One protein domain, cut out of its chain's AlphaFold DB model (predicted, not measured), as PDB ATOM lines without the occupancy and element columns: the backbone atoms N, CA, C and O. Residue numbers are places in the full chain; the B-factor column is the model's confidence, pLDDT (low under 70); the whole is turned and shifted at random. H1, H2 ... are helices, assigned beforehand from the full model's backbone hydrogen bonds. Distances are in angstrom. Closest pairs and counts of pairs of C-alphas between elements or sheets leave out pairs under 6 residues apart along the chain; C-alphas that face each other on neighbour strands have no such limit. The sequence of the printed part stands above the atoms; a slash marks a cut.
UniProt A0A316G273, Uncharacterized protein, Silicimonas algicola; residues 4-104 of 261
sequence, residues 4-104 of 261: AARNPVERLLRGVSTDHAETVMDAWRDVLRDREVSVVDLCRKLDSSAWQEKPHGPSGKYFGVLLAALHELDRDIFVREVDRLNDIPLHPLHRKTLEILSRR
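This is residues 4 to 104 of the 261 residues of an uncharacterized protein of Silicimonas algicola (UniProt A0A316G273). Six helices make an up-and-down bundle, each running against the one before it, with H5, the longest, in the middle. The hairpin of H1 and H2 packs on one side of H5 and the hairpin of H6 and H7 on the other, while H3 covers H5 between them; the little H4 sits by H5 and H7 without clearly touching either. The packing is part aligned, part crossed. The printed part has 101 residues with seven named helices, H1 to H7 in order, and no named strand, class all helix. It is compact, with a radius of gyration of the C-alphas of 12.7 A, and rounded, spanning 33 by 30 by 22 A.

Start with H1, residues 8 to 17, and H2, residues 21 to 33: this hairpin touches at a shallow tilt of 23 degrees, closest at the C-alphas of Gly 15 and Val 24, 4.7 A apart. H3, residues 35 to 46, touches H1 with residues 38 to 42 alone, closest at the C-alphas of Val 9 and Ser 38, 6.7 A. At H4, residues 49 to 52, look across to H5, residues 59 to 73: they are close but not clearly touching, with the C-alphas of Trp 51 and Phe 63 7.7 A apart. H5 is the hub, touching five helices. It touches H3 at a shallow tilt of 31 degrees, opposite ways, closest at the C-alphas of Leu 42 and Leu 66, 6.0 A. It touches H1 with residues 61 to 65 alone, closest at C-alphas 13 and 62, 6.2 A, and H2 with residues 69 to 73 alone, closest at C-alphas 32 and 73, 6.2 A. H6, residues 75 to 86, forms a hairpin with H5, closest at C-alphas 71 and 78, 5.2 A. H7, residues 92 to 104, touches H5 at 19 degrees, a shallow tilt, the same way, closest at C-alphas 64 and 97, 6.2 A. H1 and H7 are apart. Every O i to N i+4 pair is within hydrogen-bond range in H1, H2, H3 and H6, against 10 of 11 in H5 and 7 of 9 in H7; H4 is too short for one.

Find C-alpha 8 at (37.690, 25.069, 49.287), where H1 begins and runs 14.2 A. H2 runs 18.4 A, H3 16.1 A, H4 5.7 A. H5 begins at C-alpha 59, (36.947, 30.647, 32.916), and runs 21.0 A; H6 runs 16.3 A. H7 runs 19.4 A to C-alpha 104 at (16.897, 29.156, 39.363).

The C-alphas farthest apart, of Glu 22 and Asp 87, are 35.2 A apart. The printed part has no cut and no long link. Mean pLDDT of the printed part is 92.2; residues 4 to 5 are under 70.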
ATOM      1  N   ALA A   4      47.214  28.088  50.150       46.81
ATOM      2  CA  ALA A   4      46.369  27.722  49.015       46.81
ATOM      3  C   ALA A   4      45.743  26.319  49.144       46.81
ATOM      4  O   ALA A   4      44.745  26.038  48.486       46.81
ATOM      5  N   ALA A   5      46.278  25.444  50.007       52.44
ATOM      6  CA  ALA A   5      45.689  24.133  50.288       52.44
ATOM      7  C   ALA A   5      44.463  24.198  51.224       52.44
ATOM      8  O   ALA A   5      43.818  23.175  51.442       52.44
ATOM      9  N   ARG A   6      44.137  25.377  51.783       73.19
ATOM     10  CA  ARG A   6      43.041  25.554  52.751       73.19
ATOM     11  C   ARG A   6      41.767  26.183  52.196       73.19
ATOM     12  O   ARG A   6      40.790  26.189  52.923       73.19
ATOM     13  N   ASN A   7      41.759  26.731  50.980       90.19
ATOM     14  CA  ASN A   7      40.568  27.398  50.446       90.19
ATOM     15  C   ASN A   7      39.734  26.420  49.590       90.19
ATOM     16  O   ASN A   7      40.191  26.053  48.500       90.19
ATOM     17  N   PRO A   8      38.529  26.006  50.034       94.06
ATOM     18  CA  PRO A   8      37.690  25.069  49.287       94.06
ATOM     19  C   PRO A   8      37.307  25.584  47.895       94.06
ATOM     20  O   PRO A   8      37.325  24.815  46.937       94.06
ATOM     21  N   VAL A   9      37.062  26.891  47.745       96.12
ATOM     22  CA  VAL A   9      36.713  27.515  46.457       96.12
ATOM     23  C   VAL A   9      37.876  27.418  45.467       96.12
ATOM     24  O   VAL A   9      37.672  27.048  44.314       96.12
ATOM     25  N   GLU A  10      39.115  27.676  45.889       95.19
ATOM     26  CA  GLU A  10      40.285  27.531  45.002       95.19
ATOM     27  C   GLU A  10      40.521  26.072  44.599       95.19
ATOM     28  O   GLU A  10      40.881  25.788  43.453       95.19
ATOM     29  N   ARG A  11      40.311  25.132  45.529       95.00
ATOM     30  CA  ARG A  11      40.418  23.698  45.240       95.00
ATOM     31  C   ARG A  11      39.338  23.253  44.252       95.00
ATOM     32  O   ARG A  11      39.654  22.504  43.331       95.00
ATOM     33  N   LEU A  12      38.120  23.779  44.388       95.19
ATOM     34  CA  LEU A  12      37.008  23.541  43.469       95.19
ATOM     35  C   LEU A  12      37.350  24.039  42.063       95.19
ATOM     36  O   LEU A  12      37.306  23.266  41.109       95.19
ATOM     37  N   LEU A  13      37.778  25.297  41.934       94.50
ATOM     38  CA  LEU A  13      38.168  25.868  40.642       94.50
ATOM     39  C   LEU A  13      39.347  25.113  40.014       94.50
ATOM     40  O   LEU A  13      39.357  24.892  38.806       94.50
ATOM     41  N   ARG A  14      40.317  24.661  40.817       93.94
ATOM     42  CA  ARG A  14      41.414  23.810  40.338       93.94
ATOM     43  C   ARG A  14      40.910  22.463  39.825       93.94
ATOM     44  O   ARG A  14      41.314  22.062  38.745       93.94
ATOM     45  N   GLY A  15      40.021  21.790  40.554       93.00
ATOM     46  CA  GLY A  15      39.423  20.533  40.101       93.00
ATOM     47  C   GLY A  15      38.688  20.694  38.768       93.00
ATOM     48  O   GLY A  15      38.866  19.878  37.868       93.00
ATOM     49  N   VAL A  16      37.936  21.789  38.612       91.75
ATOM     50  CA  VAL A  16      37.222  22.136  37.370       91.75
ATOM     51  C   VAL A  16      38.190  22.423  36.219       91.75
ATOM     52  O   VAL A  16      37.889  22.131  35.065       91.75
ATOM     53  N   SER A  17      39.351  23.010  36.508       91.56
ATOM     54  CA  SER A  17      40.351  23.353  35.491       91.56
ATOM     55  C   SER A  17      41.085  22.137  34.940       91.56
ATOM     56  O   SER A  17      41.454  22.127  33.768       91.56
ATOM     57  N   THR A  18      41.279  21.125  35.785       91.25
ATOM     58  CA  THR A  18      41.955  19.872  35.444       91.25
ATOM     59  C   THR A  18      40.986  18.743  35.105       91.25
ATOM     60  O   THR A  18      41.434  17.614  34.948       91.25
ATOM     61  N   ASP A  19      39.676  19.023  35.063       87.81
ATOM     62  CA  ASP A  19      38.602  18.036  34.892       87.81
ATOM     63  C   ASP A  19      38.754  16.817  35.844       87.81
ATOM     64  O   ASP A  19      38.488  15.673  35.481       87.81
ATOM     65  N   HIS A  20      39.189  17.057  37.092       90.31
ATOM     66  CA  HIS A  20      39.424  16.010  38.098       90.31
ATOM     67  C   HIS A  20      38.203  15.846  39.013       90.31
ATOM     68  O   HIS A  20      38.072  16.557  40.013       90.31
ATOM     69  N   ALA A  21      37.309  14.915  38.662       87.25
ATOM     70  CA  ALA A  21      35.988  14.755  39.279       87.25
ATOM     71  C   ALA A  21      36.021  14.615  40.811       87.25
ATOM     72  O   ALA A  21      35.260  15.293  41.495       87.25
ATOM     73  N   GLU A  22      36.940  13.815  41.357       88.06
ATOM     74  CA  GLU A  22      37.073  13.615  42.808       88.06
ATOM     75  C   GLU A  22      37.454  14.917  43.533       88.06
ATOM     76  O   GLU A  22      36.854  15.275  44.543       88.06
ATOM     77  N   THR A  23      38.364  15.709  42.952       91.06
ATOM     78  CA  THR A  23      38.751  17.011  43.530       91.06
ATOM     79  C   THR A  23      37.586  17.990  43.504       91.06
ATOM     80  O   THR A  23      37.419  18.754  44.453       91.06
ATOM     81  N   VAL A  24      36.798  17.991  42.421       91.62
ATOM     82  CA  VAL A  24      35.593  18.827  42.308       91.62
ATOM     83  C   VAL A  24      34.586  18.430  43.376       91.62
ATOM     84  O   VAL A  24      34.163  19.295  44.135       91.62
ATOM     85  N   MET A  25      34.277  17.138  43.487       90.12
ATOM     86  CA  MET A  25      33.327  16.591  44.454       90.12
ATOM     87  C   MET A  25      33.718  16.928  45.900       90.12
ATOM     88  O   MET A  25      32.916  17.487  46.650       90.12
ATOM     89  N   ASP A  26      34.960  16.651  46.293       91.25
ATOM     90  CA  ASP A  26      35.420  16.900  47.661       91.25
ATOM     91  C   ASP A  26      35.506  18.394  47.972       91.25
ATOM     92  O   ASP A  26      35.182  18.838  49.071       91.25
ATOM     93  N   ALA A  27      35.965  19.211  47.019       94.38
ATOM     94  CA  ALA A  27      35.985  20.660  47.192       94.38
ATOM     95  C   ALA A  27      34.578  21.257  47.249       94.38
ATOM     96  O   ALA A  27      34.351  22.168  48.039       94.38
ATOM     97  N   TRP A  28      33.636  20.734  46.467       94.81
ATOM     98  CA  TRP A  28      32.234  21.130  46.509       94.81
ATOM     99  C   TRP A  28      31.621  20.858  47.886       94.81
ATOM    100  O   TRP A  28      31.035  21.757  48.484       94.81
ATOM    101  N   ARG A  29      31.832  19.661  48.445       92.44
ATOM    102  CA  ARG A  29      31.385  19.316  49.806       92.44
ATOM    103  C   ARG A  29      31.985  20.237  50.864       92.44
ATOM    104  O   ARG A  29      31.260  20.732  51.722       92.44
ATOM    105  N   ASP A  30      33.283  20.522  50.777       94.06
ATOM    106  CA  ASP A  30      33.945  21.441  51.709       94.06
ATOM    107  C   ASP A  30      33.420  22.882  51.571       94.06
ATOM    108  O   ASP A  30      33.198  23.547  52.583       94.06
ATOM    109  N   VAL A  31      33.141  23.344  50.343       95.19
ATOM    110  CA  VAL A  31      32.490  24.642  50.087       95.19
ATOM    111  C   VAL A  31      31.133  24.715  50.790       95.19
ATOM    112  O   VAL A  31      30.839  25.716  51.443       95.19
ATOM    113  N   LEU A  32      30.323  23.654  50.697       93.19
ATOM    114  CA  LEU A  32      29.007  23.597  51.335       93.19
ATOM    115  C   LEU A  32      29.075  23.493  52.865       93.19
ATOM    116  O   LEU A  32      28.207  24.032  53.554       93.19
ATOM    117  N   ARG A  33      30.106  22.830  53.403       92.81
ATOM    118  CA  ARG A  33      30.313  22.671  54.849       92.81
ATOM    119  C   ARG A  33      30.727  23.987  55.515       92.81
ATOM    120  O   ARG A  33      30.172  24.340  56.553       92.81
ATOM    121  N   ASP A  34      31.626  24.744  54.886       92.25
ATOM    122  CA  ASP A  34      32.141  26.019  55.401       92.25
ATOM    123  C   ASP A  34      31.371  27.218  54.818       92.25
ATOM    124  O   ASP A  34      31.955  28.130  54.222       92.25
ATOM    125  N   ARG A  35      30.037  27.214  54.973       92.56
ATOM    126  CA  ARG A  35      29.109  28.153  54.312       92.56
ATOM    127  C   ARG A  35      29.523  29.622  54.413       92.56
ATOM    128  O   ARG A  35      29.635  30.284  53.388       92.56
ATOM    129  N   GLU A  36      29.736  30.143  55.620       92.31
ATOM    130  CA  GLU A  36      29.995  31.579  55.824       92.31
ATOM    131  C   GLU A  36      31.284  32.041  55.134       92.31
ATOM    132  O   GLU A  36      31.295  33.062  54.446       92.31
ATOM    133  N   VAL A  37      32.360  31.261  55.269       93.81
ATOM    134  CA  VAL A  37      33.663  31.564  54.658       93.81
ATOM    135  C   VAL A  37      33.578  31.442  53.138       93.81
ATOM    136  O   VAL A  37      34.018  32.336  52.412       93.81
ATOM    137  N   SER A  38      32.957  30.367  52.651       96.19
ATOM    138  CA  SER A  38      32.835  30.095  51.223       96.19
ATOM    139  C   SER A  38      31.991  31.138  50.503       96.19
ATOM    140  O   SER A  38      32.371  31.575  49.422       96.19
ATOM    141  N   VAL A  39      30.894  31.609  51.102       96.94
ATOM    142  CA  VAL A  39      30.068  32.688  50.537       96.94
ATOM    143  C   VAL A  39      30.898  33.948  50.275       96.94
ATOM    144  O   VAL A  39      30.815  34.515  49.184       96.94
ATOM    145  N   VAL A  40      31.725  34.372  51.238       96.50
ATOM    146  CA  VAL A  40      32.584  35.560  51.088       96.50
ATOM    147  C   VAL A  40      33.573  35.372  49.937       96.50
ATOM    148  O   VAL A  40      33.742  36.264  49.103       96.50
ATOM    149  N   ASP A  41      34.197  34.199  49.853       96.69
ATOM    150  CA  ASP A  41      35.163  33.888  48.802       96.69
ATOM    151  C   ASP A  41      34.531  33.781  47.411       96.69
ATOM    152  O   ASP A  41      35.103  34.282  46.439       96.69
ATOM    153  N   LEU A  42      33.343  33.184  47.310       97.50
ATOM    154  CA  LEU A  42      32.570  33.109  46.073       97.50
ATOM    155  C   LEU A  42      32.203  34.508  45.573       97.50
ATOM    156  O   LEU A  42      32.482  34.824  44.418       97.50
ATOM    157  N   CYS A  43      31.660  35.369  46.441       97.50
ATOM    158  CA  CYS A  43      31.314  36.749  46.082       97.50
ATOM    159  C   CYS A  43      32.555  37.529  45.626       97.50
ATOM    160  O   CYS A  43      32.546  38.168  44.576       97.50
ATOM    161  N   ARG A  44      33.671  37.400  46.353       97.19
ATOM    162  CA  ARG A  44      34.953  38.020  45.983       97.19
ATOM    163  C   ARG A  44      35.450  37.565  44.608       97.19
ATOM    164  O   ARG A  44      36.005  38.369  43.864       97.19
ATOM    165  N   LYS A  45      35.276  36.289  44.248       96.94
ATOM    166  CA  LYS A  45      35.622  35.776  42.908       96.94
ATOM    167  C   LYS A  45      34.657  36.282  41.834       96.94
ATOM    168  O   LYS A  45      35.099  36.616  40.734       96.94
ATOM    169  N   LEU A  46      33.363  36.358  42.141       97.00
ATOM    170  CA  LEU A  46      32.337  36.894  41.242       97.00
ATOM    171  C   LEU A  46      32.488  38.404  41.000       97.00
ATOM    172  O   LEU A  46      32.028  38.898  39.976       97.00
ATOM    173  N   ASP A  47      33.188  39.132  41.867       97.12
ATOM    174  CA  ASP A  47      33.500  40.556  41.679       97.12
ATOM    175  C   ASP A  47      34.689  40.833  40.732       97.12
ATOM    176  O   ASP A  47      35.046  41.975  40.459       97.12
ATOM    177  N   SER A  48      35.316  39.789  40.189       95.69
ATOM    178  CA  SER A  48      36.432  39.940  39.252       95.69
ATOM    179  C   SER A  48      36.018  40.606  37.933       95.69
ATOM    180  O   SER A  48      35.027  40.228  37.306       95.69
ATOM    181  N   SER A  49      36.851  41.519  37.420       94.94
ATOM    182  CA  SER A  49      36.682  42.100  36.079       94.94
ATOM    183  C   SER A  49      36.867  41.081  34.948       94.94
ATOM    184  O   SER A  49      36.445  41.340  33.823       94.94
ATOM    185  N   ALA A  50      37.436  39.904  35.240       93.94
ATOM    186  CA  ALA A  50      37.664  38.838  34.264       93.94
ATOM    187  C   ALA A  50      36.380  38.394  33.533       93.94
ATOM    188  O   ALA A  50      36.452  37.902  32.412       93.94
ATOM    189  N   TRP A  51      35.198  38.593  34.129       95.69
ATOM    190  CA  TRP A  51      33.912  38.225  33.518       95.69
ATOM    191  C   TRP A  51      33.457  39.174  32.396       95.69
ATOM    192  O   TRP A  51      32.521  38.860  31.654       95.69
ATOM    193  N   GLN A  52      34.109  40.330  32.257       95.75
ATOM    194  CA  GLN A  52      33.897  41.269  31.151       95.75
ATOM    195  C   GLN A  52      34.761  40.908  29.933       95.75
ATOM    196  O   GLN A  52      34.472  41.316  28.807       95.75
ATOM    197  N   GLU A  53      35.813  40.120  30.146       93.56
ATOM    198  CA  GLU A  53      36.776  39.736  29.122       93.56
ATOM    199  C   GLU A  53      36.329  38.484  28.360       93.56
ATOM    200  O   GLU A  53      35.433  37.738  28.769       93.56
ATOM    201  N   LYS A  54      36.968  38.234  27.212       91.25
ATOM    202  CA  LYS A  54      36.756  36.987  26.479       91.25
ATOM    203  C   LYS A  54      37.241  35.817  27.349       91.25
ATOM    204  O   LYS A  54      38.398  35.821  27.759       91.25
ATOM    205  N   PRO A  55      36.410  34.790  27.589       87.62
ATOM    206  CA  PRO A  55      36.807  33.665  28.414       87.62
ATOM    207  C   PRO A  55      37.976  32.919  27.768       87.62
ATOM    208  O   PRO A  55      37.888  32.446  26.631       87.62
ATOM    209  N   HIS A  56      39.068  32.805  28.517       84.94
ATOM    210  CA  HIS A  56      40.218  31.970  28.190       84.94
ATOM    211  C   HIS A  56      40.216  30.710  29.064       84.94
ATOM    212  O   HIS A  56      39.975  30.780  30.274       84.94
ATOM    213  N   GLY A  57      40.460  29.549  28.448       86.38
ATOM    214  CA  GLY A  57      40.493  28.260  29.141       86.38
ATOM    215  C   GLY A  57      39.197  27.959  29.923       86.38
ATOM    216  O   GLY A  57      38.105  28.155  29.388       86.38
ATOM    217  N   PRO A  58      39.282  27.500  31.186       86.19
ATOM    218  CA  PRO A  58      38.128  27.064  31.984       86.19
ATOM    219  C   PRO A  58      37.315  28.210  32.616       86.19
ATOM    220  O   PRO A  58      36.372  27.944  33.357       86.19
ATOM    221  N   SER A  59      37.631  29.477  32.331       83.44
ATOM    222  CA  SER A  59      36.947  30.647  32.916       83.44
ATOM    223  C   SER A  59      35.421  30.623  32.750       83.44
ATOM    224  O   SER A  59      34.697  30.972  33.681       83.44
ATOM    225  N   GLY A  60      34.910  30.144  31.610       81.75
ATOM    226  CA  GLY A  60      33.472  29.936  31.404       81.75
ATOM    227  C   GLY A  60      32.855  28.940  32.396       81.75
ATOM    228  O   GLY A  60      31.790  29.213  32.950       81.75
ATOM    229  N   LYS A  61      33.551  27.822  32.666       88.06
ATOM    230  CA  LYS A  61      33.134  26.807  33.647       88.06
ATOM    231  C   LYS A  61      33.184  27.372  35.070       88.06
ATOM    232  O   LYS A  61      32.249  27.165  35.834       88.06
ATOM    233  N   TYR A  62      34.231  28.131  35.402       93.69
ATOM    234  CA  TYR A  62      34.380  28.750  36.724       93.69
ATOM    235  C   TYR A  62      33.196  29.639  37.074       93.69
ATOM    236  O   TYR A  62      32.624  29.489  38.144       93.69
ATOM    237  N   PHE A  63      32.801  30.528  36.160       93.69
ATOM    238  CA  PHE A  63      31.688  31.441  36.397       93.69
ATOM    239  C   PHE A  63      30.391  30.690  36.737       93.69
ATOM    240  O   PHE A  63      29.712  31.028  37.704       93.69
ATOM    241  N   GLY A  64      30.085  29.623  35.990       92.88
ATOM    242  CA  GLY A  64      28.920  28.781  36.261       92.88
ATOM    243  C   GLY A  64      29.001  28.055  37.605       92.88
ATOM    244  O   GLY A  64      28.037  28.071  38.364       92.88
ATOM    245  N   VAL A  65      30.158  27.470  37.929       94.25
ATOM    246  CA  VAL A  65      30.378  26.742  39.191       94.25
ATOM    247  C   VAL A  65      30.291  27.666  40.405       94.25
ATOM    248  O   VAL A  65      29.681  27.292  41.402       94.25
ATOM    249  N   LEU A  66      30.838  28.882  40.321       96.31
ATOM    250  CA  LEU A  66      30.756  29.875  41.397       96.31
ATOM    251  C   LEU A  66      29.301  30.270  41.687       96.31
ATOM    252  O   LEU A  66      28.887  30.286  42.843       96.31
ATOM    253  N   LEU A  67      28.519  30.549  40.640       95.62
ATOM    254  CA  LEU A  67      27.098  30.880  40.768       95.62
ATOM    255  C   LEU A  67      26.272  29.699  41.288       95.62
ATOM    256  O   LEU A  67      25.403  29.892  42.134       95.62
ATOM    257  N   ALA A  68      26.547  28.483  40.812       93.38
ATOM    258  CA  ALA A  68      25.878  27.281  41.294       93.38
ATOM    259  C   ALA A  68      26.172  27.031  42.781       93.38
ATOM    260  O   ALA A  68      25.244  26.785  43.544       93.38
ATOM    261  N   ALA A  69      27.434  27.155  43.208       94.88
ATOM    262  CA  ALA A  69      27.813  27.017  44.613       94.88
ATOM    263  C   ALA A  69      27.121  28.070  45.485       94.88
ATOM    264  O   ALA A  69      26.595  27.751  46.548       94.88
ATOM    265  N   LEU A  70      27.077  29.321  45.016       95.69
ATOM    266  CA  LEU A  70      26.420  30.403  45.737       95.69
ATOM    267  C   LEU A  70      24.910  30.165  45.873       95.69
ATOM    268  O   LEU A  70      24.363  30.399  46.945       95.69
ATOM    269  N   HIS A  71      24.258  29.655  44.824       93.44
ATOM    270  CA  HIS A  71      22.845  29.274  44.858       93.44
ATOM    271  C   HIS A  71      22.553  28.203  45.919       93.44
ATOM    272  O   HIS A  71      21.567  28.321  46.644       93.44
ATOM    273  N   GLU A  72      23.400  27.175  46.023       91.31
ATOM    274  CA  GLU A  72      23.221  26.121  47.030       91.31
ATOM    275  C   GLU A  72      23.535  26.607  48.456       91.31
ATOM    276  O   GLU A  72      22.892  26.174  49.411       91.31
ATOM    277  N   LEU A  73      24.497  27.521  48.613       93.06
ATOM    278  CA  LEU A  73      24.892  28.050  49.917       93.06
ATOM    279  C   LEU A  73      23.911  29.078  50.462       93.06
ATOM    280  O   LEU A  73      23.465  28.952  51.598       93.06
ATOM    281  N   ASP A  74      23.620  30.126  49.699       93.25
ATOM    282  CA  ASP A  74      22.856  31.270  50.177       93.25
ATOM    283  C   ASP A  74      22.053  31.908  49.046       93.25
ATOM    284  O   ASP A  74      22.556  32.701  48.248       93.25
ATOM    285  N   ARG A  75      20.765  31.563  48.998       91.19
ATOM    286  CA  ARG A  75      19.854  32.042  47.960       91.19
ATOM    287  C   ARG A  75      19.735  33.563  47.926       91.19
ATOM    288  O   ARG A  75      19.683  34.134  46.841       91.19
ATOM    289  N   ASP A  76      19.667  34.218  49.078       93.94
ATOM    290  CA  ASP A  76      19.448  35.665  49.130       93.94
ATOM    291  C   ASP A  76      20.684  36.412  48.615       93.94
ATOM    292  O   ASP A  76      20.575  37.437  47.938       93.94
ATOM    293  N   ILE A  77      21.880  35.890  48.892       96.19
ATOM    294  CA  ILE A  77      23.120  36.399  48.298       96.19
ATOM    295  C   ILE A  77      23.191  36.057  46.812       96.19
ATOM    296  O   ILE A  77      23.539  36.931  46.025       96.19
ATOM    297  N   PHE A  78      22.807  34.847  46.402       96.31
ATOM    298  CA  PHE A  78      22.746  34.473  44.990       96.31
ATOM    299  C   PHE A  78      21.857  35.420  44.177       96.31
ATOM    300  O   PHE A  78      22.292  35.910  43.139       96.31
ATOM    301  N   VAL A  79      20.646  35.727  44.653       95.75
ATOM    302  CA  VAL A  79      19.735  36.669  43.982       95.75
ATOM    303  C   VAL A  79      20.391  38.046  43.848       95.75
ATOM    304  O   VAL A  79      20.456  38.575  42.742       95.75
ATOM    305  N   ARG A  80      20.965  38.580  44.937       96.81
ATOM    306  CA  ARG A  80      21.667  39.876  44.914       96.81
ATOM    307  C   ARG A  80      22.852  39.898  43.952       96.81
ATOM    308  O   ARG A  80      23.040  40.884  43.245       96.81
ATOM    309  N   GLU A  81      23.640  38.829  43.917       97.69
ATOM    310  CA  GLU A  81      24.773  38.720  43.001       97.69
ATOM    311  C   GLU A  81      24.315  38.615  41.550       97.69
ATOM    312  O   GLU A  81      24.931  39.227  40.684       97.69
ATOM    313  N   VAL A  82      23.222  37.906  41.259       97.12
ATOM    314  CA  VAL A  82      22.668  37.877  39.902       97.12
ATOM    315  C   VAL A  82      22.197  39.265  39.467       97.12
ATOM    316  O   VAL A  82      22.515  39.673  38.351       97.12
ATOM    317  N   ASP A  83      21.495  40.001  40.330       96.88
ATOM    318  CA  ASP A  83      21.043  41.365  40.029       96.88
ATOM    319  C   ASP A  83      22.240  42.289  39.756       96.88
ATOM    320  O   ASP A  83      22.315  42.919  38.702       96.88
ATOM    321  N   ARG A  84      23.252  42.265  40.633       97.75
ATOM    322  CA  ARG A  84      24.506  43.009  40.447       97.75
ATOM    323  C   ARG A  84      25.213  42.643  39.138       97.75
ATOM    324  O   ARG A  84      25.694  43.522  38.427       97.75
ATOM    325  N   LEU A  85      25.308  41.351  38.821       97.19
ATOM    326  CA  LEU A  85      25.983  40.857  37.619       97.19
ATOM    327  C   LEU A  85      25.208  41.185  36.328       97.19
ATOM    328  O   LEU A  85      25.823  41.297  35.266       97.19
ATOM    329  N   ASN A  86      23.885  41.362  36.399       96.31
ATOM    330  CA  ASN A  86      23.071  41.836  35.276       96.31
ATOM    331  C   ASN A  86      23.350  43.308  34.935       96.31
ATOM    332  O   ASN A  86      23.280  43.681  33.761       96.31
ATOM    333  N   ASP A  87      23.712  44.117  35.933       97.00
ATOM    334  CA  ASP A  87      23.967  45.554  35.775       97.00
ATOM    335  C   ASP A  87      25.369  45.882  35.226       97.00
ATOM    336  O   ASP A  87      25.647  47.029  34.864       97.00
ATOM    337  N   ILE A  88      26.263  44.894  35.114       96.19
ATOM    338  CA  ILE A  88      27.627  45.084  34.596       96.19
ATOM    339  C   ILE A  88      27.788  44.563  33.155       96.19
ATOM    340  O   ILE A  88      27.066  43.664  32.704       96.19
ATOM    341  N   PRO A  89      28.763  45.083  32.382       96.50
ATOM    342  CA  PRO A  89      29.001  44.645  31.008       96.50
ATOM    343  C   PRO A  89      29.714  43.281  30.945       96.50
ATOM    344  O   PRO A  89      30.886  43.188  30.598       96.50
ATOM    345  N   LEU A  90      28.999  42.197  31.261       96.56
ATOM    346  CA  LEU A  90      29.503  40.831  31.086       96.56
ATOM    347  C   LEU A  90      29.762  40.490  29.617       96.56
ATOM    348  O   LEU A  90      28.950  40.813  28.741       96.56
ATOM    349  N   HIS A  91      30.819  39.714  29.366       96.31
ATOM    350  CA  HIS A  91      31.044  39.090  28.065       96.31
ATOM    351  C   HIS A  91      29.842  38.198  27.677       96.31
ATOM    352  O   HIS A  91      29.272  37.533  28.551       96.31
ATOM    353  N   PRO A  92      29.460  38.096  26.383       94.81
ATOM    354  CA  PRO A  92      28.262  37.367  25.952       94.81
ATOM    355  C   PRO A  92      28.136  35.928  26.472       94.81
ATOM    356  O   PRO A  92      27.038  35.497  26.818       94.81
ATOM    357  N   LEU A  93      29.248  35.189  26.575       89.38
ATOM    358  CA  LEU A  93      29.236  33.830  27.130       89.38
ATOM    359  C   LEU A  93      28.843  33.819  28.618       89.38
ATOM    360  O   LEU A  93      27.953  33.072  29.006       89.38
ATOM    361  N   HIS A  94      29.466  34.670  29.440       92.69
ATOM    362  CA  HIS A  94      29.150  34.777  30.867       92.69
ATOM    363  C   HIS A  94      27.729  35.287  31.080       92.69
ATOM    364  O   HIS A  94      27.011  34.756  31.921       92.69
ATOM    365  N   ARG A  95      27.280  36.232  30.247       94.81
ATOM    366  CA  ARG A  95      25.887  36.686  30.224       94.81
ATOM    367  C   ARG A  95      24.921  35.537  29.948       94.81
ATOM    368  O   ARG A  95      23.906  35.437  30.624       94.81
ATOM    369  N   LYS A  96      25.240  34.645  29.003       89.88
ATOM    370  CA  LYS A  96      24.394  33.479  28.726       89.88
ATOM    371  C   LYS A  96      24.353  32.506  29.902       89.88
ATOM    372  O   LYS A  96      23.282  32.014  30.243       89.88
ATOM    373  N   THR A  97      25.495  32.253  30.539       91.25
ATOM    374  CA  THR A  97      25.563  31.429  31.754       91.25
ATOM    375  C   THR A  97      24.745  32.042  32.892       91.25
ATOM    376  O   THR A  97      23.973  31.327  33.527       91.25
ATOM    377  N   LEU A  98      24.863  33.358  33.112       94.44
ATOM    378  CA  LEU A  98      24.068  34.086  34.101       94.44
ATOM    379  C   LEU A  98      22.575  33.972  33.791       94.44
ATOM    380  O   LEU A  98      21.805  33.627  34.674       94.44
ATOM    381  N   GLU A  99      22.171  34.184  32.536       91.44
ATOM    382  CA  GLU A  99      20.776  34.054  32.103       91.44
ATOM    383  C   GLU A  99      20.226  32.656  32.418       91.44
ATOM    384  O   GLU A  99      19.136  32.535  32.969       91.44
ATOM    385  N   ILE A 100      20.983  31.596  32.120       87.75
ATOM    386  CA  ILE A 100      20.571  30.215  32.400       87.75
ATOM    387  C   ILE A 100      20.430  29.985  33.907       87.75
ATOM    388  O   ILE A 100      19.390  29.501  34.351       87.75
ATOM    389  N   LEU A 101      21.442  30.347  34.700       91.06
ATOM    390  CA  LEU A 101      21.440  30.097  36.143       91.06
ATOM    391  C   LEU A 101      20.458  30.998  36.901       91.06
ATOM    392  O   LEU A 101      19.861  30.548  37.871       91.06
ATOM    393  N   SER A 102      20.219  32.226  36.437       92.25
ATOM    394  CA  SER A 102      19.257  33.163  37.035       92.25
ATOM    395  C   SER A 102      17.825  32.633  37.030       92.25
ATOM    396  O   SER A 102      17.038  32.982  37.904       92.25
ATOM    397  N   ARG A 103      17.483  31.722  36.111       88.50
ATOM    398  CA  ARG A 103      16.162  31.071  36.099       88.50
ATOM    399  C   ARG A 103      15.897  30.294  37.390       88.50
ATOM    400  O   ARG A 103      14.748  30.196  37.801       88.50
ATOM    401  N   ARG A 104      16.961  29.851  38.071       84.25
ATOM    402  CA  ARG A 104      16.897  29.156  39.363       84.25
ATOM    403  C   ARG A 104      16.619  30.085  40.544       84.25
ATOM    404  O   ARG A 104      16.372  29.606  41.641       84.25
TER     405      ARG A 104